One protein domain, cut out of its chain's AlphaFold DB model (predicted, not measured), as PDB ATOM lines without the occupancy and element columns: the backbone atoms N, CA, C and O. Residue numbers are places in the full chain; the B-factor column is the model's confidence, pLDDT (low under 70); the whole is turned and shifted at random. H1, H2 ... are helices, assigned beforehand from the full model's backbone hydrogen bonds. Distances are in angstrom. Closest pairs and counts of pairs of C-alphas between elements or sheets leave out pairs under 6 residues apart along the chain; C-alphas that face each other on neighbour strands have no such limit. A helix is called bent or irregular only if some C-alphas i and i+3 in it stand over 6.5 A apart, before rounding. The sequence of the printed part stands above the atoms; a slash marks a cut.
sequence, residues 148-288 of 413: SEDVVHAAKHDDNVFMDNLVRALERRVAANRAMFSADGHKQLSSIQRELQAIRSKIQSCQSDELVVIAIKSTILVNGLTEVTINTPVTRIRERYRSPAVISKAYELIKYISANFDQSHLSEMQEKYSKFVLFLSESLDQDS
ATOM      1  N   SER A 148      38.848  17.616  -9.541       84.75
ATOM      2  CA  SER A 148      39.525  17.747 -10.841       84.75
ATOM      3  C   SER A 148      39.053  16.697 -11.847       84.75
ATOM      4  O   SER A 148      39.031  16.966 -13.045       84.75
ATOM      5  N   GLU A 149      38.669  15.514 -11.366       86.75
ATOM      6  CA  GLU A 149      38.120  14.459 -12.210       86.75
ATOM      7  C   GLU A 149      36.756  14.864 -12.762       86.75
ATOM      8  O   GLU A 149      36.520  14.654 -13.947       86.75
ATOM      9  N   ASP A 150      35.892  15.507 -11.974       86.69
ATOM     10  CA  ASP A 150      34.573  15.959 -12.440       86.69
ATOM     11  C   ASP A 150      34.684  16.957 -13.595       86.69
ATOM     12  O   ASP A 150      33.951  16.847 -14.577       86.69
ATOM     13  N   VAL A 151      35.653  17.879 -13.534       88.69
ATOM     14  CA  VAL A 151      35.932  18.822 -14.632       88.69
ATOM     15  C   VAL A 151      36.312  18.075 -15.911       88.69
ATOM     16  O   VAL A 151      35.796  18.373 -16.990       88.69
ATOM     17  N   VAL A 152      37.199  17.082 -15.799       89.31
ATOM     18  CA  VAL A 152      37.636  16.266 -16.941       89.31
ATOM     19  C   VAL A 152      36.474  15.441 -17.496       89.31
ATOM     20  O   VAL A 152      36.298  15.378 -18.713       89.31
ATOM     21  N   HIS A 153      35.654  14.837 -16.633       90.56
ATOM     22  CA  HIS A 153      34.503  14.034 -17.044       90.56
ATOM     23  C   HIS A 153      33.415  14.878 -17.711       90.56
ATOM     24  O   HIS A 153      32.878  14.446 -18.732       90.56
ATOM     25  N   ALA A 154      33.117  16.073 -17.191       91.25
ATOM     26  CA  ALA A 154      32.146  16.990 -17.784       91.25
ATOM     27  C   ALA A 154      32.588  17.431 -19.188       91.25
ATOM     28  O   ALA A 154      31.841  17.245 -20.151       91.25
ATOM     29  N   ALA A 155      33.840  17.883 -19.332       92.00
ATOM     30  CA  ALA A 155      34.389  18.281 -20.629       92.00
ATOM     31  C   ALA A 155      34.391  17.109 -21.625       92.00
ATOM     32  O   ALA A 155      33.967  17.243 -22.773       92.00
ATOM     33  N   LYS A 156      34.787  15.918 -21.164       92.19
ATOM     34  CA  LYS A 156      34.775  14.701 -21.978       92.19
ATOM     35  C   LYS A 156      33.361  14.287 -22.389       92.19
ATOM     36  O   LYS A 156      33.173  13.772 -23.493       92.19
ATOM     37  N   HIS A 157      32.367  14.459 -21.522       91.88
ATOM     38  CA  HIS A 157      30.973  14.203 -21.872       91.88
ATOM     39  C   HIS A 157      30.527  15.124 -23.011       91.88
ATOM     40  O   HIS A 157      30.001  14.635 -24.013       91.88
ATOM     41  N   ASP A 158      30.805  16.422 -22.888       91.12
ATOM     42  CA  ASP A 158      30.461  17.416 -23.903       91.12
ATOM     43  C   ASP A 158      31.116  17.104 -25.256       91.12
ATOM     44  O   ASP A 158      30.433  17.087 -26.282       91.12
ATOM     45  N   ASP A 159      32.405  16.749 -25.267       92.50
ATOM     46  CA  ASP A 159      33.126  16.368 -26.487       92.50
ATOM     47  C   ASP A 159      32.536  15.126 -27.161       92.50
ATOM     48  O   ASP A 159      32.370  15.084 -28.384       92.50
ATOM     49  N   ASN A 160      32.194  14.102 -26.372       92.12
ATOM     50  CA  ASN A 160      31.598  12.872 -26.889       92.12
ATOM     51  C   ASN A 160      30.223  13.129 -27.512       92.12
ATOM     52  O   ASN A 160      29.928  12.605 -28.592       92.12
ATOM     53  N   VAL A 161      29.387  13.925 -26.842       90.75
ATOM     54  CA  VAL A 161      28.059  14.304 -27.341       90.75
ATOM     55  C   VAL A 161      28.192  15.139 -28.610       90.75
ATOM     56  O   VAL A 161      27.491  14.886 -29.593       90.75
ATOM     57  N   PHE A 162      29.113  16.101 -28.628       90.81
ATOM     58  CA  PHE A 162      29.323  16.956 -29.787       90.81
ATOM     59  C   PHE A 162      29.847  16.170 -30.994       90.81
ATOM     60  O   PHE A 162      29.288  16.278 -32.089       90.81
ATOM     61  N   MET A 163      30.837  15.296 -30.794       93.12
ATOM     62  CA  MET A 163      31.335  14.403 -31.840       93.12
ATOM     63  C   MET A 163      30.227  13.489 -32.383       93.12
ATOM     64  O   MET A 163      30.075  13.364 -33.599       93.12
ATOM     65  N   ASP A 164      29.412  12.877 -31.516       91.81
ATOM     66  CA  ASP A 164      28.279  12.046 -31.947       91.81
ATOM     67  C   ASP A 164      27.275  12.850 -32.787       91.81
ATOM     68  O   ASP A 164      26.851  12.409 -33.858       91.81
ATOM     69  N   ASN A 165      26.952  14.071 -32.359       90.12
ATOM     70  CA  ASN A 165      26.064  14.962 -33.101       90.12
ATOM     71  C   ASN A 165      26.619  15.312 -34.489       90.12
ATOM     72  O   ASN A 165      25.867  15.251 -35.466       90.12
ATOM     73  N   LEU A 166      27.915  15.622 -34.597       91.38
ATOM     74  CA  LEU A 166      28.573  15.926 -35.871       91.38
ATOM     75  C   LEU A 166      28.579  14.726 -36.824       91.38
ATOM     76  O   LEU A 166      28.308  14.882 -38.018       91.38
ATOM     77  N   VAL A 167      28.859  13.523 -36.316       93.75
ATOM     78  CA  VAL A 167      28.857  12.302 -37.134       93.75
ATOM     79  C   VAL A 167      27.441  11.984 -37.620       93.75
ATOM     80  O   VAL A 167      27.231  11.813 -38.822       93.75
ATOM     81  N   ARG A 168      26.441  12.014 -36.730       91.44
ATOM     82  CA  ARG A 168      25.030  11.796 -37.100       91.44
ATOM     83  C   ARG A 168      24.496  12.860 -38.055       91.44
ATOM     84  O   ARG A 168      23.604  12.579 -38.858       91.44
ATOM     85  N   ALA A 169      24.949  14.107 -37.933       89.25
ATOM     86  CA  ALA A 169      24.570  15.178 -38.850       89.25
ATOM     87  C   ALA A 169      25.106  14.898 -40.258       89.25
ATOM     88  O   ALA A 169      24.335  14.922 -41.220       89.25
ATOM     89  N   LEU A 170      26.388  14.540 -40.378       91.69
ATOM     90  CA  LEU A 170      26.988  14.153 -41.652       91.69
ATOM     91  C   LEU A 170      26.275  12.946 -42.280       91.69
ATOM     92  O   LEU A 170      25.958  12.971 -43.468       91.69
ATOM     93  N   GLU A 171      25.986  11.909 -41.492       92.19
ATOM     94  CA  GLU A 171      25.249  10.719 -41.939       92.19
ATOM     95  C   GLU A 171      23.899  11.066 -42.555       92.19
ATOM     96  O   GLU A 171      23.622  10.692 -43.700       92.19
ATOM     97  N   ARG A 172      23.092  11.848 -41.832       90.88
ATOM     98  CA  ARG A 172      21.780  12.296 -42.309       90.88
ATOM     99  C   ARG A 172      21.891  13.114 -43.595       90.88
ATOM    100  O   ARG A 172      21.142  12.852 -44.536       90.88
ATOM    101  N   ARG A 173      22.834  14.060 -43.670       89.62
ATOM    102  CA  ARG A 173      23.001  14.922 -44.855       89.62
ATOM    103  C   ARG A 173      23.426  14.148 -46.093       89.62
ATOM    104  O   ARG A 173      22.827  14.332 -47.151       89.62
ATOM    105  N   VAL A 174      24.429  13.280 -45.969       90.38
ATOM    106  CA  VAL A 174      24.941  12.481 -47.094       90.38
ATOM    107  C   VAL A 174      23.882  11.494 -47.587       90.38
ATOM    108  O   VAL A 174      23.743  11.310 -48.797       90.38
ATOM    109  N   ALA A 175      23.109  10.886 -46.679       90.19
ATOM    110  CA  ALA A 175      22.017   9.986 -47.047       90.19
ATOM    111  C   ALA A 175      20.892  10.727 -47.791       90.19
ATOM    112  O   ALA A 175      20.481  10.289 -48.867       90.19
ATOM    113  N   ALA A 176      20.440  11.867 -47.259       90.38
ATOM    114  CA  ALA A 176      19.375  12.669 -47.863       90.38
ATOM    115  C   ALA A 176      19.768  13.259 -49.229       90.38
ATOM    116  O   ALA A 176      18.922  13.401 -50.109       90.38
ATOM    117  N   ASN A 177      21.055  13.555 -49.435       89.62
ATOM    118  CA  ASN A 177      21.554  14.245 -50.627       89.62
ATOM    119  C   ASN A 177      22.413  13.353 -51.530       89.62
ATOM    120  O   ASN A 177      23.272  13.845 -52.258       89.62
ATOM    121  N   ARG A 178      22.182  12.035 -51.541       87.44
ATOM    122  CA  ARG A 178      22.977  11.076 -52.333       87.44
ATOM    123  C   ARG A 178      23.110  11.459 -53.814       87.44
ATOM    124  O   ARG A 178      24.192  11.330 -54.378       87.44
ATOM    125  N   ALA A 179      22.038  11.957 -54.431       86.94
ATOM    126  CA  ALA A 179      22.025  12.370 -55.839       86.94
ATOM    127  C   ALA A 179      22.918  13.597 -56.138       86.94
ATOM    128  O   ALA A 179      23.287  13.840 -57.291       86.94
ATOM    129  N   MET A 180      23.295  14.362 -55.107       84.56
ATOM    130  CA  MET A 180      24.173  15.531 -55.222       84.56
ATOM    131  C   MET A 180      25.655  15.170 -55.299       84.56
ATOM    132  O   MET A 180      26.473  16.058 -55.504       84.56
ATOM    133  N   PHE A 181      26.024  13.893 -55.203       86.00
ATOM    134  CA  PHE A 181      27.412  13.443 -55.291       86.00
ATOM    135  C   PHE A 181      27.591  12.473 -56.464       86.00
ATOM    136  O   PHE A 181      26.644  11.822 -56.899       86.00
ATOM    137  N   SER A 182      28.795  12.415 -57.041       86.44
ATOM    138  CA  SER A 182      29.131  11.355 -58.004       86.44
ATOM    139  C   SER A 182      29.211  10.002 -57.287       86.44
ATOM    140  O   SER A 182      29.315   9.958 -56.061       86.44
ATOM    141  N   ALA A 183      29.192   8.887 -58.026       87.50
ATOM    142  CA  ALA A 183      29.339   7.557 -57.423       87.50
ATOM    143  C   ALA A 183      30.639   7.440 -56.600       87.50
ATOM    144  O   ALA A 183      30.613   6.963 -55.464       87.50
ATOM    145  N   ASP A 184      31.748   7.957 -57.137       87.56
ATOM    146  CA  ASP A 184      33.043   7.978 -56.452       87.56
ATOM    147  C   ASP A 184      33.057   8.932 -55.252       87.56
ATOM    148  O   ASP A 184      33.508   8.547 -54.173       87.56
ATOM    149  N   GLY A 185      32.498  10.139 -55.397       86.88
ATOM    150  CA  GLY A 185      32.391  11.095 -54.291       86.88
ATOM    151  C   GLY A 185      31.536  10.545 -53.147       86.88
ATOM    152  O   GLY A 185      31.912  10.640 -51.982       86.88
ATOM    153  N   HIS A 186      30.432   9.869 -53.468       88.31
ATOM    154  CA  HIS A 186      29.597   9.201 -52.475       88.31
ATOM    155  C   HIS A 186      30.337   8.046 -51.787       88.31
ATOM    156  O   HIS A 186      30.290   7.936 -50.566       88.31
ATOM    157  N   LYS A 187      31.087   7.227 -52.537       91.00
ATOM    158  CA  LYS A 187      31.927   6.156 -51.971       91.00
ATOM    159  C   LYS A 187      32.989   6.705 -51.009       91.00
ATOM    160  O   LYS A 187      33.241   6.100 -49.961       91.00
ATOM    161  N   GLN A 188      33.607   7.838 -51.341       92.88
ATOM    162  CA  GLN A 188      34.557   8.513 -50.454       92.88
ATOM    163  C   GLN A 188      33.866   9.077 -49.209       92.88
ATOM    164  O   GLN A 188      34.359   8.842 -48.111       92.88
ATOM    165  N   LEU A 189      32.698   9.715 -49.337       93.19
ATOM    166  CA  LEU A 189      31.915  10.198 -48.190       93.19
ATOM    167  C   LEU A 189      31.478   9.058 -47.260       93.19
ATOM    168  O   LEU A 189      31.606   9.181 -46.046       93.19
ATOM    169  N   SER A 190      31.056   7.915 -47.804       93.19
ATOM    170  CA  SER A 190      30.787   6.712 -47.003       93.19
ATOM    171  C   SER A 190      32.033   6.176 -46.299       93.19
ATOM    172  O   SER A 190      31.947   5.638 -45.197       93.19
ATOM    173  N   SER A 191      33.206   6.320 -46.917       96.06
ATOM    174  CA  SER A 191      34.472   5.943 -46.281       96.06
ATOM    175  C   SER A 191      34.833   6.922 -45.163       96.06
ATOM    176  O   SER A 191      35.164   6.477 -44.072       96.06
ATOM    177  N   ILE A 192      34.661   8.230 -45.383       97.38
ATOM    178  CA  ILE A 192      34.804   9.267 -44.351       97.38
ATOM    179  C   ILE A 192      33.890   8.972 -43.157       97.38
ATOM    180  O   ILE A 192      34.362   8.989 -42.028       97.38
ATOM    181  N   GLN A 193      32.615   8.639 -43.382       96.38
ATOM    182  CA  GLN A 193      31.680   8.278 -42.307       96.38
ATOM    183  C   GLN A 193      32.188   7.097 -41.471       96.38
ATOM    184  O   GLN A 193      32.162   7.156 -40.244       96.38
ATOM    185  N   ARG A 194      32.704   6.046 -42.121       96.81
ATOM    186  CA  ARG A 194      33.272   4.882 -41.426       96.81
ATOM    187  C   ARG A 194      34.480   5.262 -40.569       96.81
ATOM    188  O   ARG A 194      34.558   4.852 -39.416       96.81
ATOM    189  N   GLU A 195      35.397   6.050 -41.120       98.25
ATOM    190  CA  GLU A 195      36.582   6.508 -40.390       98.25
ATOM    191  C   GLU A 195      36.207   7.445 -39.229       98.25
ATOM    192  O   GLU A 195      36.769   7.339 -38.144       98.25
ATOM    193  N   LEU A 196      35.198   8.305 -39.398       97.44
ATOM    194  CA  LEU A 196      34.685   9.154 -38.321       97.44
ATOM    195  C   LEU A 196      34.038   8.347 -37.188       97.44
ATOM    196  O   LEU A 196      34.212   8.700 -36.024       97.44
ATOM    197  N   GLN A 197      33.345   7.245 -37.492       96.50
ATOM    198  CA  GLN A 197      32.839   6.322 -36.465       96.50
ATOM    199  C   GLN A 197      33.984   5.630 -35.704       96.50
ATOM    200  O   GLN A 197      33.904   5.447 -34.484       96.50
ATOM    201  N   ALA A 198      35.080   5.297 -36.394       96.75
ATOM    202  CA  ALA A 198      36.280   4.772 -35.747       96.75
ATOM    203  C   ALA A 198      36.915   5.822 -34.819       96.75
ATOM    204  O   ALA A 198      37.172   5.524 -33.654       96.75
ATOM    205  N   ILE A 199      37.089   7.065 -35.286       97.50
ATOM    206  CA  ILE A 199      37.602   8.184 -34.474       97.50
ATOM    207  C   ILE A 199      36.711   8.426 -33.252       97.50
ATOM    208  O   ILE A 199      37.217   8.513 -32.136       97.50
ATOM    209  N   ARG A 200      35.386   8.467 -33.435       95.81
ATOM    210  CA  ARG A 200      34.418   8.612 -32.338       95.81
ATOM    211  C   ARG A 200      34.626   7.550 -31.258       95.81
ATOM    212  O   ARG A 200      34.645   7.881 -30.079       95.81
ATOM    213  N   SER A 201      34.813   6.293 -31.656       95.38
ATOM    214  CA  SER A 201      35.061   5.197 -30.707       95.38
ATOM    215  C   SER A 201      36.375   5.388 -29.940       95.38
ATOM    216  O   SER A 201      36.449   5.072 -28.758       95.38
ATOM    217  N   LYS A 202      37.405   5.954 -30.580       95.69
ATOM    218  CA  LYS A 202      38.696   6.248 -29.937       95.69
ATOM    219  C   LYS A 202      38.640   7.452 -28.994       95.69
ATOM    220  O   LYS A 202      39.298   7.431 -27.959       95.69
ATOM    221  N   ILE A 203      37.834   8.469 -29.302       94.31
ATOM    222  CA  ILE A 203      37.622   9.636 -28.427       94.31
ATOM    223  C   ILE A 203      37.041   9.210 -27.069       94.31
ATOM    224  O   ILE A 203      37.462   9.728 -26.035       94.31
ATOM    225  N   GLN A 204      36.155   8.208 -27.037       90.81
ATOM    226  CA  GLN A 204      35.533   7.728 -25.794       90.81
ATOM    227  C   GLN A 204      36.555   7.271 -24.740       90.81
ATOM    228  O   GLN A 204      36.360   7.504 -23.546       90.81
ATOM    229  N   SER A 205      37.664   6.656 -25.153       89.38
ATOM    230  CA  SER A 205      38.736   6.207 -24.253       89.38
ATOM    231  C   SER A 205      39.950   7.142 -24.225       89.38
ATOM    232  O   SER A 205      40.849   6.936 -23.413       89.38
ATOM    233  N   CYS A 206      39.967   8.190 -25.051       92.44
ATOM    234  CA  CYS A 206      41.074   9.134 -25.124       92.44
ATOM    235  C   CYS A 206      41.201   9.964 -23.838       92.44
ATOM    236  O   CYS A 206      40.201  10.298 -23.194       92.44
ATOM    237  N   GLN A 207      42.447  10.276 -23.480       89.06
ATOM    238  CA  GLN A 207      42.818  11.159 -22.367       89.06
ATOM    239  C   GLN A 207      43.553  12.422 -22.843       89.06
ATOM    240  O   GLN A 207      43.744  13.348 -22.065       89.06
ATOM    241  N   SER A 208      43.983  12.455 -24.107       93.44
ATOM    242  CA  SER A 208      44.665  13.605 -24.700       93.44
ATOM    243  C   SER A 208      43.633  14.598 -25.217       93.44
ATOM    244  O   SER A 208      42.835  14.274 -26.100       93.44
ATOM    245  N   ASP A 209      43.655  15.803 -24.659       92.25
ATOM    246  CA  ASP A 209      42.739  16.883 -25.020       92.25
ATOM    247  C   ASP A 209      42.994  17.343 -26.464       92.25
ATOM    248  O   ASP A 209      42.069  17.532 -27.252       92.25
ATOM    249  N   GLU A 210      44.264  17.409 -26.859       95.19
ATOM    250  CA  GLU A 210      44.698  17.870 -28.173       95.19
ATOM    251  C   GLU A 210      44.267  16.918 -29.297       95.19
ATOM    252  O   GLU A 210      43.875  17.375 -30.377       95.19
ATOM    253  N   LEU A 211      44.289  15.602 -29.043       96.31
ATOM    254  CA  LEU A 211      43.790  14.599 -29.994       96.31
ATOM    255  C   LEU A 211      42.276  14.708 -30.197       96.31
ATOM    256  O   LEU A 211      41.785  14.578 -31.321       96.31
ATOM    257  N   VAL A 212      41.527  14.972 -29.125       95.94
ATOM    258  CA  VAL A 212      40.076  15.186 -29.205       95.94
ATOM    259  C   VAL A 212      39.773  16.455 -30.001       95.94
ATOM    260  O   VAL A 212      38.972  16.422 -30.939       95.94
ATOM    261  N   VAL A 213      40.476  17.552 -29.703       95.81
ATOM    262  CA  VAL A 213      40.306  18.840 -30.386       95.81
ATOM    263  C   VAL A 213      40.575  18.717 -31.887       95.81
ATOM    264  O   VAL A 213      39.750  19.165 -32.688       95.81
ATOM    265  N   ILE A 214      41.681  18.092 -32.309       97.38
ATOM    266  CA  ILE A 214      42.005  17.995 -33.741       97.38
ATOM    267  C   ILE A 214      41.000  17.125 -34.509       97.38
ATOM    268  O   ILE A 214      40.626  17.457 -35.640       97.38
ATOM    269  N   ALA A 215      40.506  16.049 -33.891       97.38
ATOM    270  CA  ALA A 215      39.488  15.193 -34.486       97.38
ATOM    271  C   ALA A 215      38.146  15.913 -34.650       97.38
ATOM    272  O   ALA A 215      37.553  15.865 -35.733       97.38
ATOM    273  N   ILE A 216      37.687  16.623 -33.618       96.06
ATOM    274  CA  ILE A 216      36.433  17.377 -33.686       96.06
ATOM    275  C   ILE A 216      36.547  18.503 -34.717       96.06
ATOM    276  O   ILE A 216      35.692  18.592 -35.599       96.06
ATOM    277  N   LYS A 217      37.631  19.292 -34.710       95.81
ATOM    278  CA  LYS A 217      37.854  20.352 -35.713       95.81
ATOM    279  C   LYS A 217      37.841  19.811 -37.137       95.81
ATOM    280  O   LYS A 217      37.218  20.403 -38.016       95.81
ATOM    281  N   SER A 218      38.482  18.669 -37.372       97.50
ATOM    282  CA  SER A 218      38.468  18.019 -38.688       97.50
ATOM    283  C   SER A 218      37.057  17.578 -39.087       97.50
ATOM    284  O   SER A 218      36.644  17.756 -40.232       97.50
ATOM    285  N   THR A 219      36.281  17.071 -38.128       95.88
ATOM    286  CA  THR A 219      34.888  16.652 -38.341       95.88
ATOM    287  C   THR A 219      33.969  17.841 -38.640       95.88
ATOM    288  O   THR A 219      33.110  17.732 -39.519       95.88
ATOM    289  N   ILE A 220      34.174  18.985 -37.976       94.25
ATOM    290  CA  ILE A 220      33.484  20.249 -38.278       94.25
ATOM    291  C   ILE A 220      33.719  20.641 -39.740       94.25
ATOM    292  O   ILE A 220      32.758  20.895 -40.461       94.25
ATOM    293  N   LEU A 221      34.970  20.629 -40.213       94.38
ATOM    294  CA  LEU A 221      35.284  21.023 -41.592       94.38
ATOM    295  C   LEU A 221      34.680  20.080 -42.636       94.38
ATOM    296  O   LEU A 221      34.221  20.534 -43.678       94.38
ATOM    297  N   VAL A 222      34.640  18.774 -42.367       94.94
ATOM    298  CA  VAL A 222      33.968  17.804 -43.250       94.94
ATOM    299  C   VAL A 222      32.459  18.058 -43.307       94.94
ATOM    300  O   VAL A 222      31.852  17.970 -44.379       94.94
ATOM    301  N   ASN A 223      31.849  18.387 -42.165       92.56
ATOM    302  CA  ASN A 223      30.448  18.794 -42.111       92.56
ATOM    303  C   ASN A 223      30.223  20.068 -42.936       92.56
ATOM    304  O   ASN A 223      29.339  20.068 -43.789       92.56
ATOM    305  N   GLY A 224      31.066  21.087 -42.758       91.00
ATOM    306  CA  GLY A 224      30.991  22.338 -43.508       91.00
ATOM    307  C   GLY A 224      31.182  22.167 -45.007       91.00
ATOM    308  O   GLY A 224      30.374  22.654 -45.788       91.00
ATOM    309  N   LEU A 225      32.173  21.377 -45.426       92.19
ATOM    310  CA  LEU A 225      32.365  20.997 -46.827       92.19
ATOM    311  C   LEU A 225      31.080  20.407 -47.427       92.19
ATOM    312  O   LEU A 225      30.677  20.759 -48.538       92.19
ATOM    313  N   THR A 226      30.438  19.503 -46.687       90.94
ATOM    314  CA  THR A 226      29.210  18.832 -47.129       90.94
ATOM    315  C   THR A 226      28.038  19.812 -47.191       90.94
ATOM    316  O   THR A 226      27.316  19.817 -48.185       90.94
ATOM    317  N   GLU A 227      27.873  20.666 -46.179       88.75
ATOM    318  CA  GLU A 227      26.812  21.681 -46.121       88.75
ATOM    319  C   GLU A 227      26.939  22.689 -47.267       88.75
ATOM    320  O   GLU A 227      25.991  22.897 -48.024       88.75
ATOM    321  N   VAL A 228      28.141  23.234 -47.479       88.31
ATOM    322  CA  VAL A 228      28.425  24.162 -48.581       88.31
ATOM    323  C   VAL A 228      28.144  23.490 -49.925       88.31
ATOM    324  O   VAL A 228      27.518  24.097 -50.791       88.31
ATOM    325  N   THR A 229      28.526  22.221 -50.100       89.38
ATOM    326  CA  THR A 229      28.240  21.470 -51.336       89.38
ATOM    327  C   THR A 229      26.741  21.303 -51.597       89.38
ATOM    328  O   THR A 229      26.319  21.267 -52.752       89.38
ATOM    329  N   ILE A 230      25.919  21.187 -50.555       87.75
ATOM    330  CA  ILE A 230      24.476  20.967 -50.705       87.75
ATOM    331  C   ILE A 230      23.743  22.303 -50.884       87.75
ATOM    332  O   ILE A 230      22.954  22.453 -51.820       87.75
ATOM    333  N   ASN A 231      24.034  23.285 -50.031       84.81
ATOM    334  CA  ASN A 231      23.203  24.479 -49.874       84.81
ATOM    335  C   ASN A 231      23.719  25.706 -50.626       84.81
ATOM    336  O   ASN A 231      22.965  26.665 -50.802       84.81
ATOM    337  N   THR A 232      24.974  25.721 -51.094       83.06
ATOM    338  CA  THR A 232      25.499  26.933 -51.732       83.06
ATOM    339  C   THR A 232      24.718  27.286 -53.003       83.06
ATOM    340  O   THR A 232      24.546  26.432 -53.884       83.06
ATOM    341  N   PRO A 233      24.250  28.539 -53.162       76.19
ATOM    342  CA  PRO A 233      23.563  28.972 -54.378       76.19
ATOM    343  C   PRO A 233      24.537  29.194 -55.545       76.19
ATOM    344  O   PRO A 233      24.110  29.429 -56.674       76.19
ATOM    345  N   VAL A 234      25.848  29.153 -55.287       79.44
ATOM    346  CA  VAL A 234      26.884  29.460 -56.271       79.44
ATOM    347  C   VAL A 234      27.358  28.170 -56.944       79.44
ATOM    348  O   VAL A 234      28.127  27.408 -56.366       79.44
ATOM    349  N   THR A 235      26.942  27.944 -58.194       81.88
ATOM    350  CA  THR A 235      27.230  26.705 -58.943       81.88
ATOM    351  C   THR A 235      28.717  26.346 -58.985       81.88
ATOM    352  O   THR A 235      29.053  25.208 -58.693       81.88
ATOM    353  N   ARG A 236      29.616  27.307 -59.244       81.00
ATOM    354  CA  ARG A 236      31.071  27.046 -59.271       81.00
ATOM    355  C   ARG A 236      31.615  26.530 -57.931       81.00
ATOM    356  O   ARG A 236      32.395  25.587 -57.900       81.00
ATOM    357  N   ILE A 237      31.150  27.114 -56.821       82.75
ATOM    358  CA  ILE A 237      31.544  26.728 -55.459       82.75
ATOM    359  C   ILE A 237      31.024  25.316 -55.184       82.75
ATOM    360  O   ILE A 237      31.751  24.457 -54.689       82.75
ATOM    361  N   ARG A 238      29.779  25.055 -55.593       87.56
ATOM    362  CA  ARG A 238      29.158  23.736 -55.508       87.56
ATOM    363  C   ARG A 238      29.952  22.676 -56.265       87.56
ATOM    364  O   ARG A 238      30.263  21.634 -55.705       87.56
ATOM    365  N   GLU A 239      30.271  22.929 -57.531       85.88
ATOM    366  CA  GLU A 239      31.011  22.006 -58.400       85.88
ATOM    367  C   GLU A 239      32.418  21.732 -57.868       85.88
ATOM    368  O   GLU A 239      32.860  20.581 -57.857       85.88
ATOM    369  N   ARG A 240      33.085  22.767 -57.348       86.00
ATOM    370  CA  ARG A 240      34.395  22.651 -56.710       86.00
ATOM    371  C   ARG A 240      34.357  21.738 -55.491       86.00
ATOM    372  O   ARG A 240      35.114  20.770 -55.440       86.00
ATOM    373  N   TYR A 241      33.494  22.017 -54.516       88.88
ATOM    374  CA  TYR A 241      33.427  21.222 -53.285       88.88
ATOM    375  C   TYR A 241      32.825  19.827 -53.509       88.88
ATOM    376  O   TYR A 241      33.185  18.881 -52.808       88.88
ATOM    377  N   ARG A 242      32.023  19.655 -54.569       88.12
ATOM    378  CA  ARG A 242      31.591  18.345 -55.085       88.12
ATOM    379  C   ARG A 242      32.718  17.570 -55.782       88.12
ATOM    380  O   ARG A 242      32.560  16.370 -56.021       88.12
ATOM    381  N   SER A 243      33.825  18.217 -56.152       87.88
ATOM    382  CA  SER A 243      34.873  17.571 -56.940       87.88
ATOM    383  C   SER A 243      35.523  16.405 -56.176       87.88
ATOM    384  O   SER A 243      35.779  16.509 -54.970       87.88
ATOM    385  N   PRO A 244      35.869  15.301 -56.867       87.19
ATOM    386  CA  PRO A 244      36.562  14.175 -56.241       87.19
ATOM    387  C   PRO A 244      37.890  14.571 -55.588       87.19
ATOM    388  O   PRO A 244      38.289  13.965 -54.600       87.19
ATOM    389  N   ALA A 245      38.567  15.599 -56.108       89.25
ATOM    390  CA  ALA A 245      39.825  16.087 -55.553       89.25
ATOM    391  C   ALA A 245      39.647  16.627 -54.125       89.25
ATOM    392  O   ALA A 245      40.408  16.260 -53.229       89.25
ATOM    393  N   VAL A 246      38.616  17.448 -53.893       91.88
ATOM    394  CA  VAL A 246      38.362  18.023 -52.567       91.88
ATOM    395  C   VAL A 246      37.896  16.956 -51.579       91.88
ATOM    396  O   VAL A 246      38.415  16.876 -50.464       91.88
ATOM    397  N   ILE A 247      36.974  16.087 -52.000       93.56
ATOM    398  CA  ILE A 247      36.485  14.988 -51.157       93.56
ATOM    399  C   ILE A 247      37.630  14.012 -50.828       93.56
ATOM    400  O   ILE A 247      37.729  13.546 -49.692       93.56
ATOM    401  N   SER A 248      38.549  13.757 -51.767       93.31
ATOM    402  CA  SER A 248      39.747  12.944 -51.518       93.31
ATOM    403  C   SER A 248      40.652  13.560 -50.456       93.31
ATOM    404  O   SER A 248      41.135  12.840 -49.589       93.31
ATOM    405  N   LYS A 249      40.851  14.885 -50.467       95.19
ATOM    406  CA  LYS A 249      41.657  15.573 -49.445       95.19
ATOM    407  C   LYS A 249      41.029  15.490 -48.057       95.19
ATOM    408  O   LYS A 249      41.731  15.208 -47.088       95.19
ATOM    409  N   ALA A 250      39.708  15.650 -47.971       96.56
ATOM    410  CA  ALA A 250      38.974  15.424 -46.729       96.56
ATOM    411  C   ALA A 250      39.137  13.972 -46.242       96.56
ATOM    412  O   ALA A 250      39.420  13.731 -45.069       96.56
ATOM    413  N   TYR A 251      39.026  13.000 -47.150       96.88
ATOM    414  CA  TYR A 251      39.227  11.590 -46.830       96.88
ATOM    415  C   TYR A 251      40.655  11.280 -46.369       96.88
ATOM    416  O   TYR A 251      40.816  10.572 -45.381       96.88
ATOM    417  N   GLU A 252      41.683  11.820 -47.026       96.88
ATOM    418  CA  GLU A 252      43.089  11.661 -46.627       96.88
ATOM    419  C   GLU A 252      43.325  12.132 -45.186       96.88
ATOM    420  O   GLU A 252      43.949  11.408 -44.408       96.88
ATOM    421  N   LEU A 253      42.785  13.300 -44.817       98.00
ATOM    422  CA  LEU A 253      42.875  13.833 -43.455       98.00
ATOM    423  C   LEU A 253      42.200  12.900 -42.444       98.00
ATOM    424  O   LEU A 253      42.839  12.460 -41.488       98.00
ATOM    425  N   ILE A 254      40.923  12.575 -42.662       98.31
ATOM    426  CA  ILE A 254      40.145  11.763 -41.718       98.31
ATOM    427  C   ILE A 254      40.719  10.349 -41.599       98.31
ATOM    428  O   ILE A 254      40.849   9.832 -40.491       98.31
ATOM    429  N   LYS A 255      41.123   9.733 -42.713       98.12
ATOM    430  CA  LYS A 255      41.770   8.418 -42.710       98.12
ATOM    431  C   LYS A 255      43.075   8.450 -41.920       98.12
ATOM    432  O   LYS A 255      43.343   7.522 -41.162       98.12
ATOM    433  N   TYR A 256      43.886   9.494 -42.090       98.12
ATOM    434  CA  TYR A 256      45.146   9.611 -41.366       98.12
ATOM    435  C   TYR A 256      44.921   9.777 -39.857       98.12
ATOM    436  O   TYR A 256      45.563   9.073 -39.080       98.12
ATOM    437  N   ILE A 257      43.985  10.646 -39.448       97.88
ATOM    438  CA  ILE A 257      43.613  10.818 -38.033       97.88
ATOM    439  C   ILE A 257      43.096   9.498 -37.461       97.88
ATOM    440  O   ILE A 257      43.531   9.080 -36.395       97.88
ATOM    441  N   SER A 258      42.207   8.813 -38.184       97.69
ATOM    442  CA  SER A 258      41.673   7.515 -37.778       97.69
ATOM    443  C   SER A 258      42.781   6.479 -37.603       97.69
ATOM    444  O   SER A 258      42.829   5.821 -36.570       97.69
ATOM    445  N   ALA A 259      43.710   6.347 -38.550       97.25
ATOM    446  CA  ALA A 259      44.767   5.339 -38.486       97.25
ATOM    447  C   ALA A 259      45.787   5.600 -37.367       97.25
ATOM    448  O   ALA A 259      46.195   4.654 -36.700       97.25
ATOM    449  N   ASN A 260      46.146   6.864 -37.130       96.69
ATOM    450  CA  ASN A 260      47.278   7.238 -36.279       96.69
ATOM    451  C   ASN A 260      46.857   7.949 -34.986       96.69
ATOM    452  O   ASN A 260      47.612   8.769 -34.488       96.69
ATOM    453  N   PHE A 261      45.636   7.710 -34.487       96.38
ATOM    454  CA  PHE A 261      45.032   8.411 -33.340       96.38
ATOM    455  C   PHE A 261      45.780   8.181 -32.008       96.38
ATOM    456  O   PHE A 261      45.316   7.450 -31.130       96.38
ATOM    457  N   ASP A 262      46.947   8.798 -31.871       94.38
ATOM    458  CA  ASP A 262      47.839   8.729 -30.723       94.38
ATOM    459  C   ASP A 262      48.715   9.994 -30.641       94.38
ATOM    460  O   ASP A 262      48.855  10.749 -31.606       94.38
ATOM    461  N   GLN A 263      49.317  10.227 -29.472       93.19
ATOM    462  CA  GLN A 263      50.053  11.463 -29.192       93.19
ATOM    463  C   GLN A 263      51.316  11.621 -30.052       93.19
ATOM    464  O   GLN A 263      51.728  12.747 -30.325       93.19
ATOM    465  N   SER A 264      51.937  10.520 -30.487       95.69
ATOM    466  CA  SER A 264      53.190  10.572 -31.251       95.69
ATOM    467  C   SER A 264      53.000  11.139 -32.660       95.69
ATOM    468  O   SER A 264      53.927  11.727 -33.213       95.69
ATOM    469  N   HIS A 265      51.779  11.060 -33.195       96.00
ATOM    470  CA  HIS A 265      51.417  11.589 -34.511       96.00
ATOM    471  C   HIS A 265      50.667  12.930 -34.455       96.00
ATOM    472  O   HIS A 265      50.271  13.449 -35.501       96.00
ATOM    473  N   LEU A 266      50.481  13.527 -33.266       95.75
ATOM    474  CA  LEU A 266      49.700  14.759 -33.092       95.75
ATOM    475  C   LEU A 266      50.204  15.904 -33.986       95.75
ATOM    476  O   LEU A 266      49.403  16.544 -34.668       95.75
ATOM    477  N   SER A 267      51.519  16.133 -34.033       96.88
ATOM    478  CA  SER A 267      52.109  17.195 -34.860       96.88
ATOM    479  C   SER A 267      51.821  16.990 -36.349       96.88
ATOM    480  O   SER A 267      51.478  17.939 -37.051       96.88
ATOM    481  N   GLU A 268      51.890  15.746 -36.837       97.38
ATOM    482  CA  GLU A 268      51.586  15.446 -38.240       97.38
ATOM    483  C   GLU A 268      50.083  15.607 -38.529       97.38
ATOM    484  O   GLU A 268      49.705  16.117 -39.586       97.38
ATOM    485  N   MET A 269      49.199  15.251 -37.588       97.94
ATOM    486  CA  MET A 269      47.761  15.523 -37.725       97.94
ATOM    487  C   MET A 269      47.463  17.018 -37.805       97.94
ATOM    488  O   MET A 269      46.683  17.436 -38.660       97.94
ATOM    489  N   GLN A 270      48.084  17.824 -36.940       97.06
ATOM    490  CA  GLN A 270      47.940  19.282 -36.944       97.06
ATOM    491  C   GLN A 270      48.447  19.889 -38.254       97.06
ATOM    492  O   GLN A 270      47.794  20.767 -38.824       97.06
ATOM    493  N   GLU A 271      49.568  19.388 -38.777       97.44
ATOM    494  CA  GLU A 271      50.099  19.799 -40.075       97.44
ATOM    495  C   GLU A 271      49.121  19.455 -41.208       97.44
ATOM    496  O   GLU A 271      48.800  20.315 -42.032       97.44
ATOM    497  N   LYS A 272      48.593  18.224 -41.251       97.62
ATOM    498  CA  LYS A 272      47.620  17.818 -42.279       97.62
ATOM    499  C   LYS A 272      46.310  18.594 -42.179       97.62
ATOM    500  O   LYS A 272      45.769  18.980 -43.212       97.62
ATOM    501  N   TYR A 273      45.821  18.852 -40.968       97.50
ATOM    502  CA  TYR A 273      44.659  19.708 -40.742       97.50
ATOM    503  C   TYR A 273      44.910  21.119 -41.275       97.50
ATOM    504  O   TYR A 273      44.100  21.638 -42.037       97.50
ATOM    505  N   SER A 274      46.059  21.713 -40.950       96.94
ATOM    506  CA  SER A 274      46.423  23.059 -41.408       96.94
ATOM    507  C   SER A 274      46.543  23.121 -42.931       96.94
ATOM    508  O   SER A 274      46.016  24.041 -43.549       96.94
ATOM    509  N   LYS A 275      47.145  22.103 -43.560       95.69
ATOM    510  CA  LYS A 275      47.183  21.967 -45.027       95.69
ATOM    511  C   LYS A 275      45.789  21.835 -45.632       95.69
ATOM    512  O   LYS A 275      45.545  22.382 -46.701       95.69
ATOM    513  N   PHE A 276      44.878  21.121 -44.976       95.69
ATOM    514  CA  PHE A 276      43.499  21.004 -45.441       95.69
ATOM    515  C   PHE A 276      42.740  22.328 -45.311       95.69
ATOM    516  O   PHE A 276      42.060  22.719 -46.254       95.69
ATOM    517  N   VAL A 277      42.908  23.054 -44.201       94.62
ATOM    518  CA  VAL A 277      42.372  24.415 -44.033       94.62
ATOM    519  C   VAL A 277      42.905  25.335 -45.127       94.62
ATOM    520  O   VAL A 277      42.111  25.974 -45.806       94.62
ATOM    521  N   LEU A 278      44.221  25.355 -45.356       92.00
ATOM    522  CA  LEU A 278      44.825  26.141 -46.432       92.00
ATOM    523  C   LEU A 278      44.263  25.745 -47.793       92.00
ATOM    524  O   LEU A 278      43.849  26.614 -48.536       92.00
ATOM    525  N   PHE A 279      44.132  24.456 -48.097       91.38
ATOM    526  CA  PHE A 279      43.528  24.004 -49.350       91.38
ATOM    527  C   PHE A 279      42.072  24.485 -49.514       91.38
ATOM    528  O   PHE A 279      41.669  24.919 -50.598       91.38
ATOM    529  N   LEU A 280      41.275  24.459 -48.439       89.81
ATOM    530  CA  LEU A 280      39.913  24.999 -48.430       89.81
ATOM    531  C   LEU A 280      39.874  26.536 -48.527       89.81
ATOM    532  O   LEU A 280      38.890  27.054 -49.047       89.81
ATOM    533  N   SER A 281      40.922  27.242 -48.085       83.69
ATOM    534  CA  SER A 281      41.024  28.714 -48.063       83.69
ATOM    535  C   SER A 281      41.702  29.326 -49.291       83.69
ATOM    536  O   SER A 281      41.208  30.312 -49.812       83.69
ATOM    537  N   GLU A 282      42.770  28.733 -49.827       73.50
ATOM    538  CA  GLU A 282      43.381  29.071 -51.130       73.50
ATOM    539  C   GLU A 282      42.353  28.940 -52.258       73.50
ATOM    540  O   GLU A 282      42.435  29.588 -53.304       73.50
ATOM    541  N   SER A 283      41.327  28.127 -51.999       55.94
ATOM    542  CA  SER A 283      40.117  28.108 -52.792       55.94
ATOM    543  C   SER A 283      39.450  29.458 -52.933       55.94
ATOM    544  O   SER A 283      39.022  29.782 -54.026       55.94
ATOM    545  N   LEU A 284      39.372  30.224 -51.852       55.53
ATOM    546  CA  LEU A 284      38.672  31.497 -51.772       55.53
ATOM    547  C   LEU A 284      39.453  32.621 -52.462       55.53
ATOM    548  O   LEU A 284      38.829  33.506 -53.037       55.53
ATOM    549  N   ASP A 285      40.789  32.552 -52.463       46.06
ATOM    550  CA  ASP A 285      41.655  33.570 -53.075       46.06
ATOM    551  C   ASP A 285      41.801  33.392 -54.596       46.06
ATOM    552  O   ASP A 285      41.853  34.378 -55.335       46.06
ATOM    553  N   GLN A 286      41.788  32.149 -55.100       44.97
ATOM    554  CA  GLN A 286      41.642  31.880 -56.542       44.97
ATOM    555  C   GLN A 286      40.184  31.986 -57.016       44.97
ATOM    556  O   GLN A 286      39.944  32.237 -58.196       44.97
ATOM    557  N   ASP A 287      39.225  31.849 -56.092       45.50
ATOM    558  CA  ASP A 287      37.802  32.138 -56.287       45.50
ATOM    559  C   ASP A 287      37.424  33.545 -55.812       45.50
ATOM    560  O   ASP A 287      36.251  33.789 -55.470       45.50
ATOM    561  N   SER A 288      38.336  34.522 -55.947       39.41
ATOM    562  CA  SER A 288      37.842  35.859 -56.259       39.41
ATOM    563  C   SER A 288      36.811  35.656 -57.378       39.41
ATOM    564  O   SER A 288      37.036  34.858 -58.304       39.41
TER     565      SER A 288
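AT A GLANCE: This is residues 148 to 288 of the 413 residues of an uncharacterized protein of Armillaria gallica (UniProt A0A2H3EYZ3). Picture an elongated up-and-down bundle of five long helices, H1, H2, H3, H5 and H6, each running against the one before it. H3 lies nearest the middle, and H1, H2, H5 and H6 make an arc round it that stays open between H6 and H1, while short H4 packs on the last part of H3 at one end of the bundle. The printed part has 141 residues with six named helices, H1 to H6 in that order, and no named strand; its class is all helix. It is compact, with a radius of gyration of the C-alphas of 15.5 A, and spans 50 by 30 by 23 A.

IN THESE COORDINATES: Find C-alpha 148 at (39.525, 17.747, -10.841); from there H1, the longest helix, runs through residues 148 to 176, 42.5 A, to C-alpha 176 at (19.375, 12.669, -47.863). H2, residues 183 to 205, then runs 34.5 A. H3 follows at residues 209 to 231, 32.5 A long. Next come H4, residues 235 to 241, 10.0 A, and H5, residues 244 to 259, 21.5 A. H6, residues 263 to 286, runs 35.2 A to C-alpha 286 at (41.642, 31.880, -56.542); it is irregular, with C-alphas 264 and 267 standing 7.6 A apart.

HOW THE PARTS SIT: Begin at H3, the hub, which touches the five other helices. Look at Leu 170 and Asn 223, the closest C-alphas of H1 and H3, 5.8 A apart; these helices run the same way at a shallow tilt of 24 degrees. H6 touches H3 with residues 263 to 273 alone, closest at the C-alphas of Leu 211 and Leu 266, 6.7 A. H5 touches H3 closest at Val 222 and Ala 250, C-alphas 6.5 A apart. H2 and H3, a hairpin, only just touch, with 3 pairs of C-alphas within 8 A, the closest being Ile 203 and Val 212 at 6.1 A. H4 forms a hairpin with H3, closest at the C-alphas of Thr 229 and Arg 238, 4.8 A. Outward from H3, H2 touches H5 at the C-alphas of Ile 199 and Ser 258, 5.3 A, their closest. H1 and H6 are apart. In H1, H3, H4 and H5 every O i to N i+4 pair is within hydrogen-bond range; in H2 18 of 19 are, in H6 16 of 20.

THE WHOLE: The C-alphas farthest apart, Ser 148 and Thr 235, are separated by 50.5 A. The printed part has no cut, and no link is long. Check residues 283 to 288, of which 283 to 286 belong to H6: their pLDDT is under 70.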